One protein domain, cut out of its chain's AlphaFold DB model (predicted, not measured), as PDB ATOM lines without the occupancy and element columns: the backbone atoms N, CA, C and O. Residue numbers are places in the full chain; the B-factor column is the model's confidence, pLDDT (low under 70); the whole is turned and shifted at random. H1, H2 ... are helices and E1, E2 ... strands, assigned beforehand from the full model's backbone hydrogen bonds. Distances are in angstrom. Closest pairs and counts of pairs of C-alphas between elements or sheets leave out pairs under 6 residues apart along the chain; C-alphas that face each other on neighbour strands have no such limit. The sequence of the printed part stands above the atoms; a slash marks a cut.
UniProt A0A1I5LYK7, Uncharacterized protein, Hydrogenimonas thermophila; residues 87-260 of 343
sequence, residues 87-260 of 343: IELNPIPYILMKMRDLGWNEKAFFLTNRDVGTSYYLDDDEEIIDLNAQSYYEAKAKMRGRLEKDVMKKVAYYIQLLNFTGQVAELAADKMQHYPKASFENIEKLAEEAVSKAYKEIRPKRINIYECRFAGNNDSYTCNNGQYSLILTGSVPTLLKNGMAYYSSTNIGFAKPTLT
ATOM      1  N   ILE A  87     190.893  84.929 109.867       71.81
ATOM      2  CA  ILE A  87     190.070  86.120 110.021       71.81
ATOM      3  C   ILE A  87     191.004  87.312 110.097       71.81
ATOM      4  O   ILE A  87     191.803  87.421 111.023       71.81
ATOM      5  N   GLU A  88     190.892  88.198 109.127       73.88
ATOM      6  CA  GLU A  88     191.514  89.512 109.170       73.88
ATOM      7  C   GLU A  88     190.544  90.467 109.850       73.88
ATOM      8  O   GLU A  88     189.378  90.531 109.465       73.88
ATOM      9  N   LEU A  89     190.995  91.185 110.874       78.69
ATOM     10  CA  LEU A  89     190.171  92.157 111.582       78.69
ATOM     11  C   LEU A  89     190.939  93.437 111.889       78.69
ATOM     12  O   LEU A  89     192.168  93.443 111.970       78.69
ATOM     13  N   ASN A  90     190.194  94.517 112.104       77.38
ATOM     14  CA  ASN A  90     190.737  95.773 112.600       77.38
ATOM     15  C   ASN A  90     190.957  95.676 114.127       77.38
ATOM     16  O   ASN A  90     189.982  95.467 114.856       77.38
ATOM     17  N   PRO A  91     192.193  95.817 114.649       80.75
ATOM     18  CA  PRO A  91     192.459  95.735 116.085       80.75
ATOM     19  C   PRO A  91     191.992  96.977 116.867       80.75
ATOM     20  O   PRO A  91     191.872  96.908 118.091       80.75
ATOM     21  N   ILE A  92     191.686  98.093 116.191       82.12
ATOM     22  CA  ILE A  92     191.331  99.385 116.805       82.12
ATOM     23  C   ILE A  92     190.242  99.281 117.891       82.12
ATOM     24  O   ILE A  92     190.465  99.807 118.985       82.12
ATOM     25  N   PRO A  93     189.098  98.594 117.681       80.75
ATOM     26  CA  PRO A  93     188.056  98.511 118.704       80.75
ATOM     27  C   PRO A  93     188.530  97.856 120.009       80.75
ATOM     28  O   PRO A  93     188.139  98.290 121.091       80.75
ATOM     29  N   TYR A  94     189.401  96.844 119.925       84.38
ATOM     30  CA  TYR A  94     189.963  96.178 121.105       84.38
ATOM     31  C   TYR A  94     190.938  97.089 121.848       84.38
ATOM     32  O   TYR A  94     190.917  97.137 123.075       84.38
ATOM     33  N   ILE A  95     191.747  97.851 121.110       88.62
ATOM     34  CA  ILE A  95     192.688  98.825 121.668       88.62
ATOM     35  C   ILE A  95     191.932  99.927 122.413       88.62
ATOM     36  O   ILE A  95     192.201 100.155 123.589       88.62
ATOM     37  N   LEU A  96     190.946 100.566 121.773       87.31
ATOM     38  CA  LEU A  96     190.152 101.634 122.394       87.31
ATOM     39  C   LEU A  96     189.413 101.147 123.643       87.31
ATOM     40  O   LEU A  96     189.390 101.840 124.659       87.31
ATOM     41  N   MET A  97     188.849  99.939 123.589       87.50
ATOM     42  CA  MET A  97     188.225  99.314 124.749       87.50
ATOM     43  C   MET A  97     189.224  99.147 125.896       87.50
ATOM     44  O   MET A  97     188.930  99.571 127.009       87.50
ATOM     45  N   LYS A  98     190.414  98.589 125.635       91.56
ATOM     46  CA  LYS A  98     191.422  98.392 126.684       91.56
ATOM     47  C   LYS A  98     191.997  99.691 127.217       91.56
ATOM     48  O   LYS A  98     192.241  99.779 128.411       91.56
ATOM     49  N   MET A  99     192.145 100.724 126.392       92.38
ATOM     50  CA  MET A  99     192.504 102.052 126.892       92.38
ATOM     51  C   MET A  99     191.464 102.550 127.903       92.38
ATOM     52  O   MET A  99     191.833 102.971 128.995       92.38
ATOM     53  N   ARG A 100     190.169 102.436 127.586       90.50
ATOM     54  CA  ARG A 100     189.098 102.805 128.520       90.50
ATOM     55  C   ARG A 100     189.146 101.973 129.807       90.50
ATOM     56  O   ARG A 100     189.079 102.549 130.886       90.50
ATOM     57  N   ASP A 101     189.305 100.654 129.697       90.50
ATOM     58  CA  ASP A 101     189.380  99.748 130.855       90.50
ATOM     59  C   ASP A 101     190.590 100.064 131.759       90.50
ATOM     60  O   ASP A 101     190.510  99.931 132.978       90.50
ATOM     61  N   LEU A 102     191.694 100.544 131.176       91.12
ATOM     62  CA  LEU A 102     192.902 100.985 131.886       91.12
ATOM     63  C   LEU A 102     192.789 102.403 132.484       91.12
ATOM     64  O   LEU A 102     193.780 102.938 132.981       91.12
ATOM     65  N   GLY A 103     191.607 103.024 132.448       91.06
ATOM     66  CA  GLY A 103     191.356 104.324 133.075       91.06
ATOM     67  C   GLY A 103     191.805 105.524 132.243       91.06
ATOM     68  O   GLY A 103     192.087 106.591 132.792       91.06
ATOM     69  N   TRP A 104     191.893 105.378 130.918       93.31
ATOM     70  CA  TRP A 104     192.154 106.519 130.043       93.31
ATOM     71  C   TRP A 104     191.047 107.568 130.160       93.31
ATOM     72  O   TRP A 104     189.888 107.235 130.401       93.31
ATOM     73  N   ASN A 105     191.394 108.841 129.962       93.25
ATOM     74  CA  ASN A 105     190.447 109.942 130.130       93.25
ATOM     75  C   ASN A 105     189.184 109.719 129.279       93.25
ATOM     76  O   ASN A 105     189.272 109.597 128.056       93.25
ATOM     77  N   GLU A 106     188.014 109.716 129.925       91.50
ATOM     78  CA  GLU A 106     186.723 109.437 129.289       91.50
ATOM     79  C   GLU A 106     186.418 110.369 128.113       91.50
ATOM     80  O   GLU A 106     185.781 109.955 127.144       91.50
ATOM     81  N   LYS A 107     186.941 111.601 128.136       92.75
ATOM     82  CA  LYS A 107     186.784 112.581 127.053       92.75
ATOM     83  C   LYS A 107     187.502 112.195 125.764       92.75
ATOM     84  O   LYS A 107     187.232 112.781 124.722       92.75
ATOM     85  N   ALA A 108     188.369 111.184 125.792       91.06
ATOM     86  CA  ALA A 108     188.896 110.583 124.574       91.06
ATOM     87  C   ALA A 108     187.856 109.715 123.838       91.06
ATOM     88  O   ALA A 108     188.003 109.463 122.644       91.06
ATOM     89  N   PHE A 109     186.805 109.265 124.528       89.12
ATOM     90  CA  PHE A 109     185.784 108.356 123.993       89.12
ATOM     91  C   PHE A 109     184.398 108.993 123.933       89.12
ATOM     92  O   PHE A 109     183.592 108.604 123.095       89.12
ATOM     93  N   PHE A 110     184.134 109.960 124.811       89.31
ATOM     94  CA  PHE A 110     182.855 110.645 124.938       89.31
ATOM     95  C   PHE A 110     183.113 112.133 125.161       89.31
ATOM     96  O   PHE A 110     183.299 112.591 126.290       89.31
ATOM     97  N   LEU A 111     183.146 112.886 124.064       87.44
ATOM     98  CA  LEU A 111     183.297 114.333 124.106       87.44
ATOM     99  C   LEU A 111     182.075 114.985 123.483       87.44
ATOM    100  O   LEU A 111     181.778 114.779 122.310       87.44
ATOM    101  N   THR A 112     181.383 115.783 124.284       87.44
ATOM    102  CA  THR A 112     180.161 116.466 123.872       87.44
ATOM    103  C   THR A 112     180.366 117.967 123.854       87.44
ATOM    104  O   THR A 112     181.297 118.503 124.455       87.44
ATOM    105  N   ASN A 113     179.448 118.672 123.205       83.12
ATOM    106  CA  ASN A 113     179.510 120.122 123.132       83.12
ATOM    107  C   ASN A 113     179.478 120.791 124.515       83.12
ATOM    108  O   ASN A 113     180.163 121.778 124.753       83.12
ATOM    109  N   ARG A 114     178.770 120.193 125.483       85.50
ATOM    110  CA  ARG A 114     178.724 120.685 126.871       85.50
ATOM    111  C   ARG A 114     180.103 120.733 127.534       85.50
ATOM    112  O   ARG A 114     180.334 121.565 128.405       85.50
ATOM    113  N   ASP A 115     181.020 119.868 127.107       87.00
ATOM    114  CA  ASP A 115     182.381 119.791 127.640       87.00
ATOM    115  C   ASP A 115     183.302 120.884 127.081       87.00
ATOM    116  O   ASP A 115     184.324 121.214 127.692       87.00
ATOM    117  N   VAL A 116     182.944 121.444 125.921       85.50
ATOM    118  CA  VAL A 116     183.702 122.467 125.192       85.50
ATOM    119  C   VAL A 116     183.085 123.850 125.430       85.50
ATOM    120  O   VAL A 116     183.748 124.735 125.973       85.50
ATOM    121  N   GLY A 117     181.793 124.001 125.145       77.44
ATOM    122  CA  GLY A 117     181.055 125.261 125.177       77.44
ATOM    123  C   GLY A 117     180.897 125.877 123.787       77.44
ATOM    124  O   GLY A 117     181.640 125.556 122.864       77.44
ATOM    125  N   THR A 118     179.925 126.780 123.648       67.25
ATOM    126  CA  THR A 118     179.512 127.350 122.355       67.25
ATOM    127  C   THR A 118     179.693 128.867 122.257       67.25
ATOM    128  O   THR A 118     179.043 129.493 121.426       67.25
ATOM    129  N   SER A 119     180.509 129.481 123.117       67.50
ATOM    130  CA  SER A 119     180.672 130.938 123.128       67.50
ATOM    131  C   SER A 119     181.652 131.430 122.055       67.50
ATOM    132  O   SER A 119     182.673 130.795 121.760       67.50
ATOM    133  N   TYR A 120     181.308 132.560 121.440       66.44
ATOM    134  CA  TYR A 120     182.028 133.163 120.323       66.44
ATOM    135  C   TYR A 120     181.882 134.682 120.341       66.44
ATOM    136  O   TYR A 120     180.945 135.221 120.928       66.44
ATOM    137  N   TYR A 121     182.763 135.349 119.602       61.66
ATOM    138  CA  TYR A 121     182.606 136.752 119.233       61.66
ATOM    139  C   TYR A 121     182.704 136.915 117.710       61.66
ATOM    140  O   TYR A 121     183.312 136.094 117.008       61.66
ATOM    141  N   LEU A 122     182.027 137.942 117.200       57.44
ATOM    142  CA  LEU A 122     182.151 138.392 115.815       57.44
ATOM    143  C   LEU A 122     183.398 139.285 115.727       57.44
ATOM    144  O   LEU A 122     183.704 139.982 116.691       57.44
ATOM    145  N   ASP A 123     184.143 139.219 114.622       55.28
ATOM    146  CA  ASP A 123     185.265 140.144 114.405       55.28
ATOM    147  C   ASP A 123     184.713 141.591 114.373       55.28
ATOM    148  O   ASP A 123     183.631 141.816 113.826       55.28
ATOM    149  N   ASP A 124     185.443 142.540 114.978       51.81
ATOM    150  CA  ASP A 124     185.020 143.930 115.281       51.81
ATOM    151  C   ASP A 124     184.563 144.761 114.057       51.81
ATOM    152  O   ASP A 124     184.030 145.859 114.208       51.81
ATOM    153  N   ASP A 125     184.743 144.239 112.843       51.72
ATOM    154  CA  ASP A 125     184.459 144.915 111.575       51.72
ATOM    155  C   ASP A 125     182.976 144.819 111.143       51.72
ATOM    156  O   ASP A 125     182.588 145.413 110.135       51.72
ATOM    157  N   GLU A 126     182.131 144.061 111.857       50.19
ATOM    158  CA  GLU A 126     180.689 143.966 111.577       50.19
ATOM    159  C   GLU A 126     179.879 144.753 112.629       50.19
ATOM    160  O   GLU A 126     179.593 144.249 113.715       50.19
ATOM    161  N   GLU A 127     179.464 145.985 112.294       47.31
ATOM    162  CA  GLU A 127     178.424 146.705 113.046       47.31
ATOM    163  C   GLU A 127     177.195 145.790 113.209       47.31
ATOM    164  O   GLU A 127     176.653 145.241 112.241       47.31
ATOM    165  N   ILE A 128     176.749 145.597 114.451       51.69
ATOM    166  CA  ILE A 128     175.520 144.859 114.754       51.69
ATOM    167  C   ILE A 128     174.350 145.772 114.376       51.69
ATOM    168  O   ILE A 128     173.951 146.637 115.150       51.69
ATOM    169  N   ILE A 129     173.832 145.607 113.158       53.50
ATOM    170  CA  ILE A 129     172.816 146.505 112.583       53.50
ATOM    171  C   ILE A 129     171.384 146.115 113.008       53.50
ATOM    172  O   ILE A 129     170.490 146.953 112.934       53.50
ATOM    173  N   ASP A 130     171.133 144.896 113.511       53.38
ATOM    174  CA  ASP A 130     169.769 144.489 113.897       53.38
ATOM    175  C   ASP A 130     169.704 143.465 115.053       53.38
ATOM    176  O   ASP A 130     170.115 142.310 114.920       53.38
ATOM    177  N   LEU A 131     169.123 143.874 116.189       54.38
ATOM    178  CA  LEU A 131     168.889 143.036 117.378       54.38
ATOM    179  C   LEU A 131     167.851 141.918 117.146       54.38
ATOM    180  O   LEU A 131     167.848 140.934 117.884       54.38
ATOM    181  N   ASN A 132     166.999 142.019 116.116       54.88
ATOM    182  CA  ASN A 132     166.001 140.991 115.787       54.88
ATOM    183  C   ASN A 132     166.563 139.851 114.917       54.88
ATOM    184  O   ASN A 132     165.895 138.836 114.713       54.88
ATOM    185  N   ALA A 133     167.799 139.977 114.428       56.59
ATOM    186  CA  ALA A 133     168.449 139.006 113.550       56.59
ATOM    187  C   ALA A 133     169.340 137.998 114.311       56.59
ATOM    188  O   ALA A 133     170.299 137.457 113.758       56.59
ATOM    189  N   GLN A 134     169.033 137.712 115.582       59.00
ATOM    190  CA  GLN A 134     169.844 136.848 116.450       59.00
ATOM    191  C   GLN A 134     170.177 135.486 115.810       59.00
ATOM    192  O   GLN A 134     171.333 135.068 115.812       59.00
ATOM    193  N   SER A 135     169.203 134.823 115.181       59.34
ATOM    194  CA  SER A 135     169.406 133.531 114.506       59.34
ATOM    195  C   SER A 135     170.333 133.619 113.282       59.34
ATOM    196  O   SER A 135     171.081 132.679 113.004       59.34
ATOM    197  N   TYR A 136     170.330 134.752 112.573       59.06
ATOM    198  CA  TYR A 136     171.230 135.034 111.452       59.06
ATOM    199  C   TYR A 136     172.670 135.235 111.938       59.06
ATOM    200  O   TYR A 136     173.589 134.620 111.396       59.06
ATOM    201  N   TYR A 137     172.868 136.022 112.999       57.94
ATOM    202  CA  TYR A 137     174.189 136.231 113.599       57.94
ATOM    203  C   TYR A 137     174.730 134.961 114.272       57.94
ATOM    204  O   TYR A 137     175.915 134.663 114.137       57.94
ATOM    205  N   GLU A 138     173.871 134.143 114.888       60.00
ATOM    206  CA  GLU A 138     174.228 132.806 115.376       60.00
ATOM    207  C   GLU A 138     174.660 131.868 114.241       60.00
ATOM    208  O   GLU A 138     175.642 131.142 114.384       60.00
ATOM    209  N   ALA A 139     173.977 131.879 113.094       59.09
ATOM    210  CA  ALA A 139     174.365 131.083 111.929       59.09
ATOM    211  C   ALA A 139     175.680 131.573 111.289       59.09
ATOM    212  O   ALA A 139     176.516 130.761 110.890       59.09
ATOM    213  N   LYS A 140     175.901 132.891 111.227       58.03
ATOM    214  CA  LYS A 140     177.143 133.495 110.716       58.03
ATOM    215  C   LYS A 140     178.333 133.238 111.640       58.03
ATOM    216  O   LYS A 140     179.400 132.851 111.166       58.03
ATOM    217  N   ALA A 141     178.154 133.382 112.949       54.97
ATOM    218  CA  ALA A 141     179.182 133.076 113.934       54.97
ATOM    219  C   ALA A 141     179.556 131.587 113.958       54.97
ATOM    220  O   ALA A 141     180.729 131.248 114.095       54.97
ATOM    221  N   LYS A 142     178.600 130.689 113.701       52.53
ATOM    222  CA  LYS A 142     178.866 129.256 113.471       52.53
ATOM    223  C   LYS A 142     179.719 128.978 112.227       52.53
ATOM    224  O   LYS A 142     180.339 127.920 112.135       52.53
ATOM    225  N   MET A 143     179.763 129.910 111.274       52.94
ATOM    226  CA  MET A 143     180.550 129.796 110.042       52.94
ATOM    227  C   MET A 143     181.866 130.592 110.065       52.94
ATOM    228  O   MET A 143     182.773 130.259 109.305       52.94
ATOM    229  N   ARG A 144     181.987 131.647 110.888       55.62
ATOM    230  CA  ARG A 144     183.136 132.581 110.870       55.62
ATOM    231  C   ARG A 144     183.612 133.085 112.238       55.62
ATOM    232  O   ARG A 144     184.679 133.686 112.297       55.62
ATOM    233  N   GLY A 145     182.858 132.848 113.310       63.03
ATOM    234  CA  GLY A 145     183.143 133.367 114.648       63.03
ATOM    235  C   GLY A 145     184.425 132.785 115.234       63.03
ATOM    236  O   GLY A 145     184.693 131.580 115.129       63.03
ATOM    237  N   ARG A 146     185.229 133.652 115.857       68.06
ATOM    238  CA  ARG A 146     186.384 133.219 116.646       68.06
ATOM    239  C   ARG A 146     185.889 132.705 117.988       68.06
ATOM    240  O   ARG A 146     184.958 133.251 118.582       68.06
ATOM    241  N   LEU A 147     186.505 131.623 118.448       77.94
ATOM    242  CA  LEU A 147     186.174 131.059 119.749       77.94
ATOM    243  C   LEU A 147     186.666 131.995 120.848       77.94
ATOM    244  O   LEU A 147     187.789 132.502 120.783       77.94
ATOM    245  N   GLU A 148     185.865 132.160 121.896       81.94
ATOM    246  CA  GLU A 148     186.355 132.801 123.110       81.94
ATOM    247  C   GLU A 148     187.577 132.061 123.666       81.94
ATOM    248  O   GLU A 148     187.730 130.843 123.519       81.94
ATOM    249  N   LYS A 149     188.447 132.797 124.362       83.38
ATOM    250  CA  LYS A 149     189.729 132.285 124.869       83.38
ATOM    251  C   LYS A 149     189.581 131.002 125.692       83.38
ATOM    252  O   LYS A 149     190.434 130.119 125.597       83.38
ATOM    253  N   ASP A 150     188.527 130.880 126.492       87.31
ATOM    254  CA  ASP A 150     188.319 129.703 127.340       87.31
ATOM    255  C   ASP A 150     187.792 128.492 126.564       87.31
ATOM    256  O   ASP A 150     188.234 127.369 126.822       87.31
ATOM    257  N   VAL A 151     186.949 128.706 125.550       87.69
ATOM    258  CA  VAL A 151     186.542 127.651 124.608       87.69
ATOM    259  C   VAL A 151     187.752 127.185 123.799       87.69
ATOM    260  O   VAL A 151     188.011 125.986 123.711       87.69
ATOM    261  N   MET A 152     188.572 128.115 123.302       88.31
ATOM    262  CA  MET A 152     189.803 127.800 122.573       88.31
ATOM    263  C   MET A 152     190.767 126.946 123.410       88.31
ATOM    264  O   MET A 152     191.293 125.952 122.910       88.31
ATOM    265  N   LYS A 153     190.974 127.269 124.697       90.69
ATOM    266  CA  LYS A 153     191.804 126.449 125.602       90.69
ATOM    267  C   LYS A 153     191.261 125.028 125.759       90.69
ATOM    268  O   LYS A 153     192.047 124.082 125.770       90.69
ATOM    269  N   LYS A 154     189.939 124.863 125.883       93.56
ATOM    270  CA  LYS A 154     189.302 123.540 125.983       93.56
ATOM    271  C   LYS A 154     189.464 122.746 124.690       93.56
ATOM    272  O   LYS A 154     189.890 121.596 124.743       93.56
ATOM    273  N   VAL A 155     189.205 123.362 123.534       92.88
ATOM    274  CA  VAL A 155     189.432 122.734 122.220       92.88
ATOM    275  C   VAL A 155     190.892 122.304 122.076       92.88
ATOM    276  O   VAL A 155     191.159 121.156 121.725       92.88
ATOM    277  N   ALA A 156     191.845 123.173 122.425       93.44
ATOM    278  CA  ALA A 156     193.269 122.853 122.402       93.44
ATOM    279  C   ALA A 156     193.622 121.667 123.317       93.44
ATOM    280  O   ALA A 156     194.347 120.760 122.904       93.44
ATOM    281  N   TYR A 157     193.077 121.639 124.537       94.75
ATOM    282  CA  TYR A 157     193.242 120.525 125.470       94.75
ATOM    283  C   TYR A 157     192.705 119.208 124.893       94.75
ATOM    284  O   TYR A 157     193.391 118.186 124.954       94.75
ATOM    285  N   TYR A 158     191.517 119.215 124.287       95.19
ATOM    286  CA  TYR A 158     190.945 118.002 123.705       95.19
ATOM    287  C   TYR A 158     191.682 117.556 122.441       95.19
ATOM    288  O   TYR A 158     191.938 116.366 122.296       95.19
ATOM    289  N   ILE A 159     192.131 118.469 121.576       95.25
ATOM    290  CA  ILE A 159     193.012 118.120 120.448       95.25
ATOM    291  C   ILE A 159     194.293 117.454 120.958       95.25
ATOM    292  O   ILE A 159     194.707 116.425 120.424       95.25
ATOM    293  N   GLN A 160     194.901 117.993 122.018       94.81
ATOM    294  CA  GLN A 160     196.082 117.411 122.652       94.81
ATOM    295  C   GLN A 160     195.805 115.996 123.188       94.81
ATOM    296  O   GLN A 160     196.607 115.086 122.956       94.81
ATOM    297  N   LEU A 161     194.673 115.810 123.874       94.44
ATOM    298  CA  LEU A 161     194.235 114.522 124.410       94.44
ATOM    299  C   LEU A 161     194.007 113.496 123.295       94.44
ATOM    300  O   LEU A 161     194.571 112.403 123.348       94.44
ATOM    301  N   LEU A 162     193.216 113.839 122.275       94.12
ATOM    302  CA  LEU A 162     192.898 112.939 121.165       94.12
ATOM    303  C   LEU A 162     194.131 112.626 120.322       94.12
ATOM    304  O   LEU A 162     194.321 111.487 119.909       94.12
ATOM    305  N   ASN A 163     195.017 113.602 120.122       93.44
ATOM    306  CA  ASN A 163     196.279 113.370 119.436       93.44
ATOM    307  C   ASN A 163     197.149 112.354 120.184       93.44
ATOM    308  O   ASN A 163     197.655 111.423 119.567       93.44
ATOM    309  N   PHE A 164     197.331 112.531 121.496       93.31
ATOM    310  CA  PHE A 164     198.125 111.604 122.301       93.31
ATOM    311  C   PHE A 164     197.488 110.209 122.353       93.31
ATOM    312  O   PHE A 164     198.175 109.206 122.183       93.31
ATOM    313  N   THR A 165     196.164 110.149 122.508       92.75
ATOM    314  CA  THR A 165     195.398 108.894 122.475       92.75
ATOM    315  C   THR A 165     195.590 108.175 121.139       92.75
ATOM    316  O   THR A 165     195.911 106.990 121.124       92.75
ATOM    317  N   GLY A 166     195.479 108.898 120.019       92.25
ATOM    318  CA  GLY A 166     195.711 108.358 118.682       92.25
ATOM    319  C   GLY A 166     197.129 107.825 118.485       92.25
ATOM    320  O   GLY A 166     197.280 106.738 117.945       92.25
ATOM    321  N   GLN A 167     198.155 108.514 118.998       92.31
ATOM    322  CA  GLN A 167     199.546 108.043 118.936       92.31
ATOM    323  C   GLN A 167     199.739 106.713 119.676       92.31
ATOM    324  O   GLN A 167     200.364 105.791 119.155       92.31
ATOM    325  N   VAL A 168     199.191 106.603 120.890       93.25
ATOM    326  CA  VAL A 168     199.290 105.384 121.710       93.25
ATOM    327  C   VAL A 168     198.564 104.230 121.045       93.25
ATOM    328  O   VAL A 168     199.107 103.131 120.965       93.25
ATOM    329  N   ALA A 169     197.370 104.483 120.522       91.62
ATOM    330  CA  ALA A 169     196.595 103.463 119.846       91.62
ATOM    331  C   ALA A 169     197.216 103.039 118.497       91.62
ATOM    332  O   ALA A 169     197.191 101.855 118.176       91.62
ATOM    333  N   GLU A 170     197.837 103.959 117.749       90.50
ATOM    334  CA  GLU A 170     198.579 103.677 116.509       90.50
ATOM    335  C   GLU A 170     199.778 102.753 116.778       90.50
ATOM    336  O   GLU A 170     199.930 101.722 116.124       90.50
ATOM    337  N   LEU A 171     200.579 103.052 117.804       90.62
ATOM    338  CA  LEU A 171     201.708 102.202 118.187       90.62
ATOM    339  C   LEU A 171     201.259 100.861 118.794       90.62
ATOM    340  O   LEU A 171     201.893  99.832 118.567       90.62
ATOM    341  N   ALA A 172     200.170 100.841 119.566       91.00
ATOM    342  CA  ALA A 172     199.601  99.597 120.079       91.00
ATOM    343  C   ALA A 172     199.117  98.698 118.933       91.00
ATOM    344  O   ALA A 172     199.359  97.491 118.952       91.00
ATOM    345  N   ALA A 173     198.489  99.283 117.914       87.69
ATOM    346  CA  ALA A 173     198.066  98.581 116.713       87.69
ATOM    347  C   ALA A 173     199.243  97.987 115.932       87.69
ATOM    348  O   ALA A 173     199.183  96.813 115.563       87.69
ATOM    349  N   ASP A 174     200.318  98.754 115.739       85.62
ATOM    350  CA  ASP A 174     201.551  98.258 115.120       85.62
ATOM    351  C   ASP A 174     202.125  97.063 115.899       85.62
ATOM    352  O   ASP A 174     202.404  96.009 115.327       85.62
ATOM    353  N   LYS A 175     202.184  97.158 117.234       85.38
ATOM    354  CA  LYS A 175     202.607  96.031 118.078       85.38
ATOM    355  C   LYS A 175     201.691  94.824 117.897       85.38
ATOM    356  O   LYS A 175     202.201  93.719 117.755       85.38
ATOM    357  N   MET A 176     200.369  95.022 117.879       82.44
ATOM    358  CA  MET A 176     199.380  93.956 117.676       82.44
ATOM    359  C   MET A 176     199.568  93.228 116.339       82.44
ATOM    360  O   MET A 176     199.529  92.000 116.314       82.44
ATOM    361  N   GLN A 177     199.822  93.963 115.254       75.62
ATOM    362  CA  GLN A 177     200.035  93.402 113.916       75.62
ATOM    363  C   GLN A 177     201.242  92.453 113.852       75.62
ATOM    364  O   GLN A 177     201.224  91.479 113.100       75.62
ATOM    365  N   HIS A 178     202.266  92.701 114.668       69.38
ATOM    366  CA  HIS A 178     203.489  91.904 114.698       69.38
ATOM    367  C   HIS A 178     203.457  90.741 115.707       69.38
ATOM    368  O   HIS A 178     204.470  90.059 115.867       69.38
ATOM    369  N   TYR A 179     202.331  90.468 116.388       67.06
ATOM    370  CA  TYR A 179     202.254  89.291 117.259       67.06
ATOM    371  C   TYR A 179     202.114  88.004 116.435       67.06
ATOM    372  O   TYR A 179     201.098  87.811 115.766       67.06
ATOM    373  N   PRO A 180     203.057  87.051 116.557       52.72
ATOM    374  CA  PRO A 180     203.027  85.808 115.784       52.72
ATOM    375  C   PRO A 180     201.871  84.864 116.169       52.72
ATOM    376  O   PRO A 180     201.621  83.888 115.467       52.72
ATOM    377  N   LYS A 181     201.156  85.133 117.275       57.78
ATOM    378  CA  LYS A 181     200.228  84.190 117.933       57.78
ATOM    379  C   LYS A 181     198.871  84.803 118.303       57.78
ATOM    380  O   LYS A 181     198.302  84.470 119.343       57.78
ATOM    381  N   ALA A 182     198.348  85.715 117.486       59.72
ATOM    382  CA  ALA A 182     197.018  86.275 117.719       59.72
ATOM    383  C   ALA A 182     195.933  85.187 117.581       59.72
ATOM    384  O   ALA A 182     195.685  84.652 116.496       59.72
ATOM    385  N   SER A 183     195.289  84.856 118.699       64.69
ATOM    386  CA  SER A 183     194.122  83.980 118.780       64.69
ATOM    387  C   SER A 183     192.912  84.782 119.255       64.69
ATOM    388  O   SER A 183     193.026  85.905 119.750       64.69
ATOM    389  N   PHE A 184     191.719  84.216 119.092       62.19
ATOM    390  CA  PHE A 184     190.518  84.884 119.575       62.19
ATOM    391  C   PHE A 184     190.496  84.952 121.113       62.19
ATOM    392  O   PHE A 184     190.082  85.946 121.698       62.19
ATOM    393  N   GLU A 185     190.989  83.908 121.774       60.31
ATOM    394  CA  GLU A 185     191.019  83.774 123.230       60.31
ATOM    395  C   GLU A 185     191.986  84.761 123.898       60.31
ATOM    396  O   GLU A 185     191.790  85.104 125.062       60.31
ATOM    397  N   ASN A 186     193.012  85.235 123.181       71.94
ATOM    398  CA  ASN A 186     194.049  86.103 123.741       71.94
ATOM    399  C   ASN A 186     194.018  87.552 123.225       71.94
ATOM    400  O   ASN A 186     194.745  88.381 123.772       71.94
ATOM    401  N   ILE A 187     193.175  87.897 122.242       76.12
ATOM    402  CA  ILE A 187     193.187  89.228 121.606       76.12
ATOM    403  C   ILE A 187     193.012  90.381 122.602       76.12
ATOM    404  O   ILE A 187     193.680  91.406 122.485       76.12
ATOM    405  N   GLU A 188     192.150  90.215 123.606       81.12
ATOM    406  CA  GLU A 188     191.932  91.234 124.631       81.12
ATOM    407  C   GLU A 188     193.179  91.451 125.501       81.12
ATOM    408  O   GLU A 188     193.537  92.596 125.774       81.12
ATOM    409  N   LYS A 189     193.866  90.368 125.881       82.75
ATOM    410  CA  LYS A 189     195.123  90.420 126.640       82.75
ATOM    411  C   LYS A 189     196.251  91.022 125.798       82.75
ATOM    412  O   LYS A 189     197.010  91.852 126.286       82.75
ATOM    413  N   LEU A 190     196.327  90.658 124.516       83.62
ATOM    414  CA  LEU A 190     197.292  91.236 123.578       83.62
ATOM    415  C   LEU A 190     197.082  92.744 123.410       83.62
ATOM    416  O   LEU A 190     198.058  93.491 123.397       83.62
ATOM    417  N   ALA A 191     195.829  93.193 123.316       88.31
ATOM    418  CA  ALA A 191     195.502  94.613 123.252       88.31
ATOM    419  C   ALA A 191     195.923  95.347 124.534       88.31
ATOM    420  O   ALA A 191     196.542  96.405 124.454       88.31
ATOM    421  N   GLU A 192     195.661  94.773 125.709       90.00
ATOM    422  CA  GLU A 192     196.074  95.342 126.997       90.00
ATOM    423  C   GLU A 192     197.603  95.470 127.116       90.00
ATOM    424  O   GLU A 192     198.123  96.535 127.467       90.00
ATOM    425  N   GLU A 193     198.342  94.413 126.764       89.38
ATOM    426  CA  GLU A 193     199.807  94.424 126.749       89.38
ATOM    427  C   GLU A 193     200.360  95.437 125.739       89.38
ATOM    428  O   GLU A 193     201.318  96.157 126.038       89.38
ATOM    429  N   ALA A 194     199.769  95.506 124.543       91.06
ATOM    430  CA  ALA A 194     200.181  96.432 123.495       91.06
ATOM    431  C   ALA A 194     199.957  97.892 123.908       91.06
ATOM    432  O   ALA A 194     200.879  98.697 123.770       91.06
ATOM    433  N   VAL A 195     198.789  98.219 124.475       94.12
ATOM    434  CA  VAL A 195     198.476  99.553 125.012       94.12
ATOM    435  C   VAL A 195     199.446  99.923 126.129       94.12
ATOM    436  O   VAL A 195     200.038 101.001 126.099       94.12
ATOM    437  N   SER A 196     199.677  99.014 127.078       93.12
ATOM    438  CA  SER A 196     200.578  99.253 128.210       93.12
ATOM    439  C   SER A 196     202.019  99.521 127.768       93.12
ATOM    440  O   SER A 196     202.692 100.387 128.328       93.12
ATOM    441  N   LYS A 197     202.509  98.793 126.755       92.69
ATOM    442  CA  LYS A 197     203.837  99.021 126.164       92.69
ATOM    443  C   LYS A 197     203.882 100.341 125.397       92.69
ATOM    444  O   LYS A 197     204.778 101.145 125.634       92.69
ATOM    445  N   ALA A 198     202.898 100.591 124.533       93.69
ATOM    446  CA  ALA A 198     202.825 101.817 123.744       93.69
ATOM    447  C   ALA A 198     202.785 103.070 124.632       93.69
ATOM    448  O   ALA A 198     203.525 104.019 124.392       93.69
ATOM    449  N   TYR A 199     201.998 103.049 125.710       93.38
ATOM    450  CA  TYR A 199     201.925 104.153 126.665       93.38
ATOM    451  C   TYR A 199     203.278 104.476 127.317       93.38
ATOM    452  O   TYR A 199     203.613 105.645 127.486       93.38
ATOM    453  N   LYS A 200     204.079 103.456 127.652       92.88
ATOM    454  CA  LYS A 200     205.412 103.641 128.253       92.88
ATOM    455  C   LYS A 200     206.441 104.195 127.265       92.88
ATOM    456  O   LYS A 200     207.390 104.853 127.682       92.88
ATOM    457  N   GLU A 201     206.276 103.908 125.978       93.25
ATOM    458  CA  GLU A 201     207.210 104.315 124.924       93.25
ATOM    459  C   GLU A 201     206.921 105.727 124.392       93.25
ATOM    460  O   GLU A 201     207.847 106.456 124.025       93.25
ATOM    461  N   ILE A 202     205.653 106.146 124.369       91.62
ATOM    462  CA  ILE A 202     205.266 107.441 123.806       91.62
ATOM    463  C   ILE A 202     205.380 108.546 124.844       91.62
ATOM    464  O   ILE A 202     204.736 108.539 125.890       91.62
ATOM    465  N   ARG A 203     206.139 109.584 124.490       85.75
ATOM    466  CA  ARG A 203     206.176 110.832 125.252       85.75
ATOM    467  C   ARG A 203     205.124 111.805 124.720       85.75
ATOM    468  O   ARG A 203     205.089 112.041 123.510       85.75
ATOM    469  N   PRO A 204     204.301 112.422 125.587       82.81
ATOM    470  CA  PRO A 204     203.312 113.394 125.149       82.81
ATOM    471  C   PRO A 204     204.013 114.607 124.528       82.81
ATOM    472  O   PRO A 204     204.724 115.355 125.202       82.81
ATOM    473  N   LYS A 205     203.805 114.815 123.226       84.81
ATOM    474  CA  LYS A 205     204.294 116.000 122.517       84.81
ATOM    475  C   LYS A 205     203.237 117.091 122.572       84.81
ATOM    476  O   LYS A 205     202.129 116.881 122.084       84.81
ATOM    477  N   ARG A 206     203.582 118.256 123.128       86.50
ATOM    478  CA  ARG A 206     202.688 119.420 123.114       86.50
ATOM    479  C   ARG A 206     202.475 119.910 121.683       86.50
ATOM    480  O   ARG A 206     203.434 120.105 120.939       86.50
ATOM    481  N   ILE A 207     201.217 120.107 121.329       88.94
ATOM    482  CA  ILE A 207     200.772 120.768 120.113       88.94
ATOM    483  C   ILE A 207     200.483 122.216 120.482       88.94
ATOM    484  O   ILE A 207     199.786 122.488 121.459       88.94
ATOM    485  N   ASN A 208     201.027 123.145 119.702       88.62
ATOM    486  CA  ASN A 208     200.709 124.551 119.864       88.62
ATOM    487  C   ASN A 208     199.447 124.874 119.060       88.62
ATOM    488  O   ASN A 208     199.503 124.929 117.834       88.62
ATOM    489  N   ILE A 209     198.324 125.049 119.748       90.25
ATOM    490  CA  ILE A 209     197.066 125.508 119.159       90.25
ATOM    491  C   ILE A 209     196.932 126.994 119.481       90.25
ATOM    492  O   ILE A 209     196.773 127.353 120.649       90.25
ATOM    493  N   TYR A 210     197.050 127.847 118.466       85.38
ATOM    494  CA  TYR A 210     197.083 129.305 118.634       85.38
ATOM    495  C   TYR A 210     195.848 130.008 118.061       85.38
ATOM    496  O   TYR A 210     195.562 131.139 118.443       85.38
ATOM    497  N   GLU A 211     195.094 129.342 117.188       86.00
ATOM    498  CA  GLU A 211     193.820 129.840 116.680       86.00
ATOM    499  C   GLU A 211     192.844 128.686 116.473       86.00
ATOM    500  O   GLU A 211     193.241 127.606 116.030       86.00
ATOM    501  N   CYS A 212     191.567 128.926 116.762       87.44
ATOM    502  CA  CYS A 212     190.477 127.999 116.489       87.44
ATOM    503  C   CYS A 212     189.206 128.766 116.118       87.44
ATOM    504  O   CYS A 212     188.955 129.861 116.625       87.44
ATOM    505  N   ARG A 213     188.391 128.164 115.254       85.19
ATOM    506  CA  ARG A 213     187.083 128.664 114.814       85.19
ATOM    507  C   ARG A 213     186.109 127.501 114.700       85.19
ATOM    508  O   ARG A 213     186.537 126.346 114.622       85.19
ATOM    509  N   PHE A 214     184.815 127.789 114.650       82.75
ATOM    510  CA  PHE A 214     183.841 126.774 114.257       82.75
ATOM    511  C   PHE A 214     184.038 126.358 112.796       82.75
ATOM    512  O   PHE A 214     184.449 127.147 111.947       82.75
ATOM    513  N   ALA A 215     183.738 125.097 112.508       79.44
ATOM    514  CA  ALA A 215     183.866 124.482 111.193       79.44
ATOM    515  C   ALA A 215     182.482 124.159 110.611       79.44
ATOM    516  O   ALA A 215     182.204 123.036 110.193       79.44
ATOM    517  N   GLY A 216     181.601 125.165 110.627       71.62
ATOM    518  CA  GLY A 216     180.266 125.130 110.026       71.62
ATOM    519  C   GLY A 216     179.122 124.785 110.984       71.62
ATOM    520  O   GLY A 216     177.967 125.022 110.637       71.62
ATOM    521  N   ASN A 217     179.401 124.258 112.181       75.69
ATOM    522  CA  ASN A 217     178.399 124.021 113.227       75.69
ATOM    523  C   ASN A 217     179.028 124.015 114.632       75.69
ATOM    524  O   ASN A 217     180.248 124.055 114.768       75.69
ATOM    525  N   ASN A 218     178.190 123.928 115.671       76.06
ATOM    526  CA  ASN A 218     178.622 123.969 117.073       76.06
ATOM    527  C   ASN A 218     179.407 122.726 117.533       76.06
ATOM    528  O   ASN A 218     179.984 122.740 118.617       76.06
ATOM    529  N   ASP A 219     179.405 121.652 116.753       84.06
ATOM    530  CA  ASP A 219     180.033 120.375 117.093       84.06
ATOM    531  C   ASP A 219     181.337 120.157 116.318       84.06
ATOM    532  O   ASP A 219     181.959 119.105 116.427       84.06
ATOM    533  N   SER A 220     181.772 121.146 115.538       88.44
ATOM    534  CA  SER A 220     182.941 121.043 114.679       88.44
ATOM    535  C   SER A 220     183.814 122.276 114.840       88.44
ATOM    536  O   SER A 220     183.353 123.409 114.711       88.44
ATOM    537  N   TYR A 221     185.097 122.055 115.099       90.75
ATOM    538  CA  TYR A 221     186.084 123.094 115.355       90.75
ATOM    539  C   TYR A 221     187.277 122.883 114.435       90.75
ATOM    540  O   TYR A 221     187.760 121.763 114.304       90.75
ATOM    541  N   THR A 222     187.794 123.956 113.849       91.19
ATOM    542  CA  THR A 222     189.014 123.946 113.040       91.19
ATOM    543  C   THR A 222     190.037 124.891 113.648       91.19
ATOM    544  O   THR A 222     189.727 126.042 113.943       91.19
ATOM    545  N   CYS A 223     191.264 124.407 113.813       91.19
ATOM    546  CA  CYS A 223     192.367 125.115 114.445       91.19
ATOM    547  C   CYS A 223     193.612 125.156 113.552       91.19
ATOM    548  O   CYS A 223     193.806 124.275 112.707       91.19
ATOM    549  N   ASN A 224     194.458 126.171 113.766       91.81
ATOM    550  CA  ASN A 224     195.705 126.421 113.030       91.81
ATOM    551  C   ASN A 224     195.519 126.295 111.504       91.81
ATOM    552  O   ASN A 224     196.137 125.447 110.859       91.81
ATOM    553  N   ASN A 225     194.609 127.086 110.932       85.19
ATOM    554  CA  ASN A 225     194.309 127.092 109.492       85.19
ATOM    555  C   ASN A 225     193.986 125.721 108.868       85.19
ATOM    556  O   ASN A 225     194.388 125.436 107.743       85.19
ATOM    557  N   GLY A 226     193.262 124.852 109.579       84.06
ATOM    558  CA  GLY A 226     192.865 123.542 109.039       84.06
ATOM    559  C   GLY A 226     193.846 122.410 109.326       84.06
ATOM    560  O   GLY A 226     193.585 121.268 108.946       84.06
ATOM    561  N   GLN A 227     194.946 122.684 110.033       92.38
ATOM    562  CA  GLN A 227     195.877 121.638 110.448       92.38
ATOM    563  C   GLN A 227     195.199 120.618 111.371       92.38
ATOM    564  O   GLN A 227     195.472 119.422 111.266       92.38
ATOM    565  N   TYR A 228     194.312 121.080 112.255       94.88
ATOM    566  CA  TYR A 228     193.553 120.227 113.164       94.88
ATOM    567  C   TYR A 228     192.068 120.553 113.076       94.88
ATOM    568  O   TYR A 228     191.693 121.717 113.204       94.88
ATOM    569  N   SER A 229     191.229 119.528 112.945       94.00
ATOM    570  CA  SER A 229     189.783 119.685 113.118       94.00
ATOM    571  C   SER A 229     189.254 118.690 114.138       94.00
ATOM    572  O   SER A 229     189.512 117.493 114.034       94.00
ATOM    573  N   LEU A 230     188.525 119.189 115.129       94.19
ATOM    574  CA  LEU A 230     187.853 118.400 116.151       94.19
ATOM    575  C   LEU A 230     186.366 118.339 115.822       94.19
ATOM    576  O   LEU A 230     185.710 119.374 115.766       94.19
ATOM    577  N   ILE A 231     185.840 117.133 115.651       91.94
ATOM    578  CA  ILE A 231     184.427 116.879 115.389       91.94
ATOM    579  C   ILE A 231     183.878 116.061 116.552       91.94
ATOM    580  O   ILE A 231     184.314 114.936 116.813       91.94
ATOM    581  N   LEU A 232     182.919 116.640 117.257       89.12
ATOM    582  CA  LEU A 232     182.184 115.987 118.321       89.12
ATOM    583  C   LEU A 232     181.152 115.063 117.681       89.12
ATOM    584  O   LEU A 232     180.421 115.449 116.772       89.12
ATOM    585  N   THR A 233     181.111 113.819 118.137       75.38
ATOM    586  CA  THR A 233     180.127 112.841 117.673       75.38
ATOM    587  C   THR A 233     179.292 112.405 118.870       75.38
ATOM    588  O   THR A 233     179.699 112.571 120.018       75.38
ATOM    589  N   GLY A 234     178.134 111.785 118.636       69.06
ATOM    590  CA  GLY A 234     177.395 111.102 119.708       69.06
ATOM    591  C   GLY A 234     178.141 109.894 120.310       69.06
ATOM    592  O   GLY A 234     177.558 109.157 121.099       69.06
ATOM    593  N   SER A 235     179.393 109.647 119.905       75.75
ATOM    594  CA  SER A 235     180.256 108.559 120.366       75.75
ATOM    595  C   SER A 235     181.731 109.008 120.380       75.75
ATOM    596  O   SER A 235     182.034 110.088 120.887       75.75
ATOM    597  N   VAL A 236     182.652 108.201 119.828       82.88
ATOM    598  CA  VAL A 236     184.087 108.520 119.782       82.88
ATOM    599  C   VAL A 236     184.290 109.792 118.949       82.88
ATOM    600  O   VAL A 236     183.917 109.807 117.767       82.88
ATOM    601  N   PRO A 237     184.858 110.870 119.521       90.31
ATOM    602  CA  PRO A 237     185.091 112.102 118.781       90.31
ATOM    603  C   PRO A 237     186.092 111.863 117.653       90.31
ATOM    604  O   PRO A 237     186.949 110.982 117.731       90.31
ATOM    605  N   THR A 238     185.992 112.667 116.600       92.12
ATOM    606  CA  THR A 238     186.906 112.588 115.463       92.12
ATOM    607  C   THR A 238     187.914 113.728 115.506       92.12
ATOM    608  O   THR A 238     187.539 114.897 115.546       92.12
ATOM    609  N   LEU A 239     189.202 113.392 115.464       94.69
ATOM    610  CA  LEU A 239     190.281 114.341 115.207       94.69
ATOM    611  C   LEU A 239     190.778 114.148 113.775       94.69
ATOM    612  O   LEU A 239     191.302 113.084 113.429       94.69
ATOM    613  N   LEU A 240     190.666 115.195 112.966       93.44
ATOM    614  CA  LEU A 240     191.318 115.290 111.668       93.44
ATOM    615  C   LEU A 240     192.666 115.997 111.812       93.44
ATOM    616  O   LEU A 240     192.789 116.977 112.548       93.44
ATOM    617  N   LYS A 241     193.659 115.524 111.061       92.25
ATOM    618  CA  LYS A 241     194.930 116.211 110.830       92.25
ATOM    619  C   LYS A 241     195.096 116.461 109.343       92.25
ATOM    620  O   LYS A 241     195.099 115.506 108.571       92.25
ATOM    621  N   ASN A 242     195.242 117.724 108.950       90.12
ATOM    622  CA  ASN A 242     195.344 118.132 107.545       90.12
ATOM    623  C   ASN A 242     194.211 117.527 106.686       90.12
ATOM    624  O   ASN A 242     194.456 116.953 105.628       90.12
ATOM    625  N   GLY A 243     192.976 117.567 107.198       85.50
ATOM    626  CA  GLY A 243     191.787 117.025 106.527       85.50
ATOM    627  C   GLY A 243     191.624 115.498 106.558       85.50
ATOM    628  O   GLY A 243     190.590 114.997 106.127       85.50
ATOM    629  N   MET A 244     192.586 114.744 107.095       87.81
ATOM    630  CA  MET A 244     192.520 113.279 107.177       87.81
ATOM    631  C   MET A 244     192.185 112.806 108.591       87.81
ATOM    632  O   MET A 244     192.736 113.320 109.564       87.81
ATOM    633  N   ALA A 245     191.321 111.795 108.717       87.81
ATOM    634  CA  ALA A 245     190.979 111.207 110.010       87.81
ATOM    635  C   ALA A 245     192.206 110.565 110.666       87.81
ATOM    636  O   ALA A 245     192.767 109.612 110.131       87.81
ATOM    637  N   TYR A 246     192.603 111.099 111.821       89.88
ATOM    638  CA  TYR A 246     193.724 110.607 112.622       89.88
ATOM    639  C   TYR A 246     193.259 109.833 113.858       89.88
ATOM    640  O   TYR A 246     193.945 108.926 114.317       89.88
ATOM    641  N   TYR A 247     192.116 110.200 114.430       89.88
ATOM    642  CA  TYR A 247     191.510 109.488 115.551       89.88
ATOM    643  C   TYR A 247     189.994 109.501 115.388       89.88
ATOM    644  O   TYR A 247     189.416 110.573 115.239       89.88
ATOM    645  N   SER A 248     189.370 108.331 115.387       82.81
ATOM    646  CA  SER A 248     187.927 108.102 115.358       82.81
ATOM    647  C   SER A 248     187.634 106.662 115.807       82.81
ATOM    648  O   SER A 248     188.544 105.891 116.118       82.81
ATOM    649  N   SER A 249     186.364 106.255 115.792       71.19
ATOM    650  CA  SER A 249     185.968 104.864 116.053       71.19
ATOM    651  C   SER A 249     186.503 103.854 115.027       71.19
ATOM    652  O   SER A 249     186.535 102.659 115.313       71.19
ATOM    653  N   THR A 250     186.882 104.303 113.828       69.56
ATOM    654  CA  THR A 250     187.294 103.433 112.711       69.56
ATOM    655  C   THR A 250     188.713 103.691 112.224       69.56
ATOM    656  O   THR A 250     189.286 102.832 111.556       69.56
ATOM    657  N   ASN A 251     189.285 104.853 112.546       75.94
ATOM    658  CA  ASN A 251     190.579 105.300 112.053       75.94
ATOM    659  C   ASN A 251     191.430 105.774 113.227       75.94
ATOM    660  O   ASN A 251     191.039 106.678 113.956       75.94
ATOM    661  N   ILE A 252     192.602 105.177 113.394       77.62
ATOM    662  CA  ILE A 252     193.589 105.589 114.385       77.62
ATOM    663  C   ILE A 252     194.934 105.623 113.692       77.62
ATOM    664  O   ILE A 252     195.348 104.629 113.097       77.62
ATOM    665  N   GLY A 253     195.617 106.756 113.795       71.00
ATOM    666  CA  GLY A 253     196.817 106.975 113.016       71.00
ATOM    667  C   GLY A 253     196.517 107.125 111.529       71.00
ATOM    668  O   GLY A 253     195.367 107.265 111.107       71.00
ATOM    669  N   PHE A 254     197.574 107.070 110.724       66.31
ATOM    670  CA  PHE A 254     197.443 106.913 109.268       66.31
ATOM    671  C   PHE A 254     197.551 105.448 108.829       66.31
ATOM    672  O   PHE A 254     197.315 105.122 107.664       66.31
ATOM    673  N   ALA A 255     197.890 104.557 109.762       62.66
ATOM    674  CA  ALA A 255     197.950 103.130 109.521       62.66
ATOM    675  C   ALA A 255     196.542 102.518 109.416       62.66
ATOM    676  O   ALA A 255     195.608 102.901 110.120       62.66
ATOM    677  N   LYS A 256     196.406 101.510 108.551       67.44
ATOM    678  CA  LYS A 256     195.266 100.583 108.539       67.44
ATOM    679  C   LYS A 256     195.756  99.235 109.064       67.44
ATOM    680  O   LYS A 256     196.058  98.357 108.257       67.44
ATOM    681  N   PRO A 257     195.939  99.100 110.387       67.62
ATOM    682  CA  PRO A 257     196.470  97.878 110.964       67.62
ATOM    683  C   PRO A 257     195.492  96.731 110.713       67.62
ATOM    684  O   PRO A 257     194.293  96.851 110.975       67.62
ATOM    685  N   THR A 258     196.013  95.610 110.229       72.88
ATOM    686  CA  THR A 258     195.244  94.378 110.046       72.88
ATOM    687  C   THR A 258     195.806  93.326 110.981       72.88
ATOM    688  O   THR A 258     197.001  93.037 110.954       72.88
ATOM    689  N   LEU A 259     194.942  92.745 111.810       72.81
ATOM    690  CA  LEU A 259     195.289  91.616 112.657       72.81
ATOM    691  C   LEU A 259     194.745  90.333 112.036       72.81
ATOM    692  O   LEU A 259     193.536  90.193 111.851       72.81
ATOM    693  N   THR A 260     195.632  89.381 111.764       72.50
ATOM    694  CA  THR A 260     195.250  88.069 111.235       72.50
ATOM    695  C   THR A 260     195.123  87.069 112.375       72.50
ATOM    696  O   THR A 260     196.117  86.566 112.893       72.50
TER     697      THR A 260
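Overview. This is residues 87 to 260 of the 343 residues of an uncharacterized protein of Hydrogenimonas thermophila (UniProt A0A1I5LYK7). One long helix, H4, runs along most of the body, and a small sheet of five strands, E2 to E6, covers one side of it, the strands lying across the helix. H1 and H5 pack crosswise on the last part of H4; beyond the first residues of H4, the long link from H2 to H3 loops out, and residues 129 to 136, of which 134 to 136 belong to H3, stick out. The printed part has 174 residues, with five named helices and six named strands in the order E1 H1 H2 H3 H4 H5 E2 E3 E4 E5 E6; the class is mixed, and the sheet, in the order E2 E3 E4 E5 E6, is all antiparallel. The outline is a rod of 68 by 28 by 26 A, only just loose, close to compact, with a radius of gyration of the C-alphas of 19.0 A.

Arrangement. E1, residues 87 to 89, pairs with no named strand, but its residues 88 to 89 pair antiparallel with residues 259 to 260. H1, residues 92 to 101, touches H5, residues 187 to 201, about perpendicular at 73 degrees, the closest C-alphas being Ile 95 and Ala 191, 5.3 A apart. H4, residues 149 to 177, is the hub; its residues 168 to 176 touch H5 at a steep tilt of 59 degrees, opposite ways, with the closest C-alphas, Ala 172 and Ala 194, 4.7 A apart. Its residues 169 to 173 touch H1 at a steep tilt of 64 degrees, opposite ways, closest at the C-alphas of Ile 95 and Ala 169, 6.3 A. H2, residues 113 to 116, only just touches H4, with 3 pairs of C-alphas within 8 A, closest at Val 116 and Lys 154, 5.8 A. E2, residues 212 to 214, E3, 220 to 223, E4, 228 to 231, E5, 238 to 241, and E6, 244 to 247, form a meander, each strand the antiparallel neighbour of the one before. Pairs within hydrogen-bond range are N 213 and O 222, 2.8 A, for E2 and E3; N 221 and O 230, 2.8 A, for E3 and E4; N 231 and O 238, 2.8 A, for E4 and E5; and N 241 and O 244, 2.8 A, for E5 and E6. H4 is on this sheet at a height of 8.4 A, two layers, and runs across the strands, at 88 degrees to E5 on the local plane. H3, residues 134 to 144, touches no helix and only grazes the sheet with residues 141 to 144. In H1, H3, H4 and H5 every O i to N i+4 pair is within hydrogen-bond range; H2 is too short for one.

Along the chain. E1 begins at C-alpha 87, (190.070, 86.120, 110.021). H1 measures 14.2 A, H3 15.0 A, H5 20.9 A and H4 41.7 A, from C-alpha 149 at (189.729, 132.285, 124.869). E3 measures 10.3 A, and E6 ends at C-alpha 247, (191.510, 109.488, 115.551).

Size, cuts and confidence. The C-alphas of Ile 129 and Lys 181 are the two farthest apart, 68.3 A. The printed part has no cut; the links H1 to H2 and H2 to H3 are long. Mean pLDDT of the printed part is 80.1, with residues 118 to 146 and 178 to 185 among those under 70.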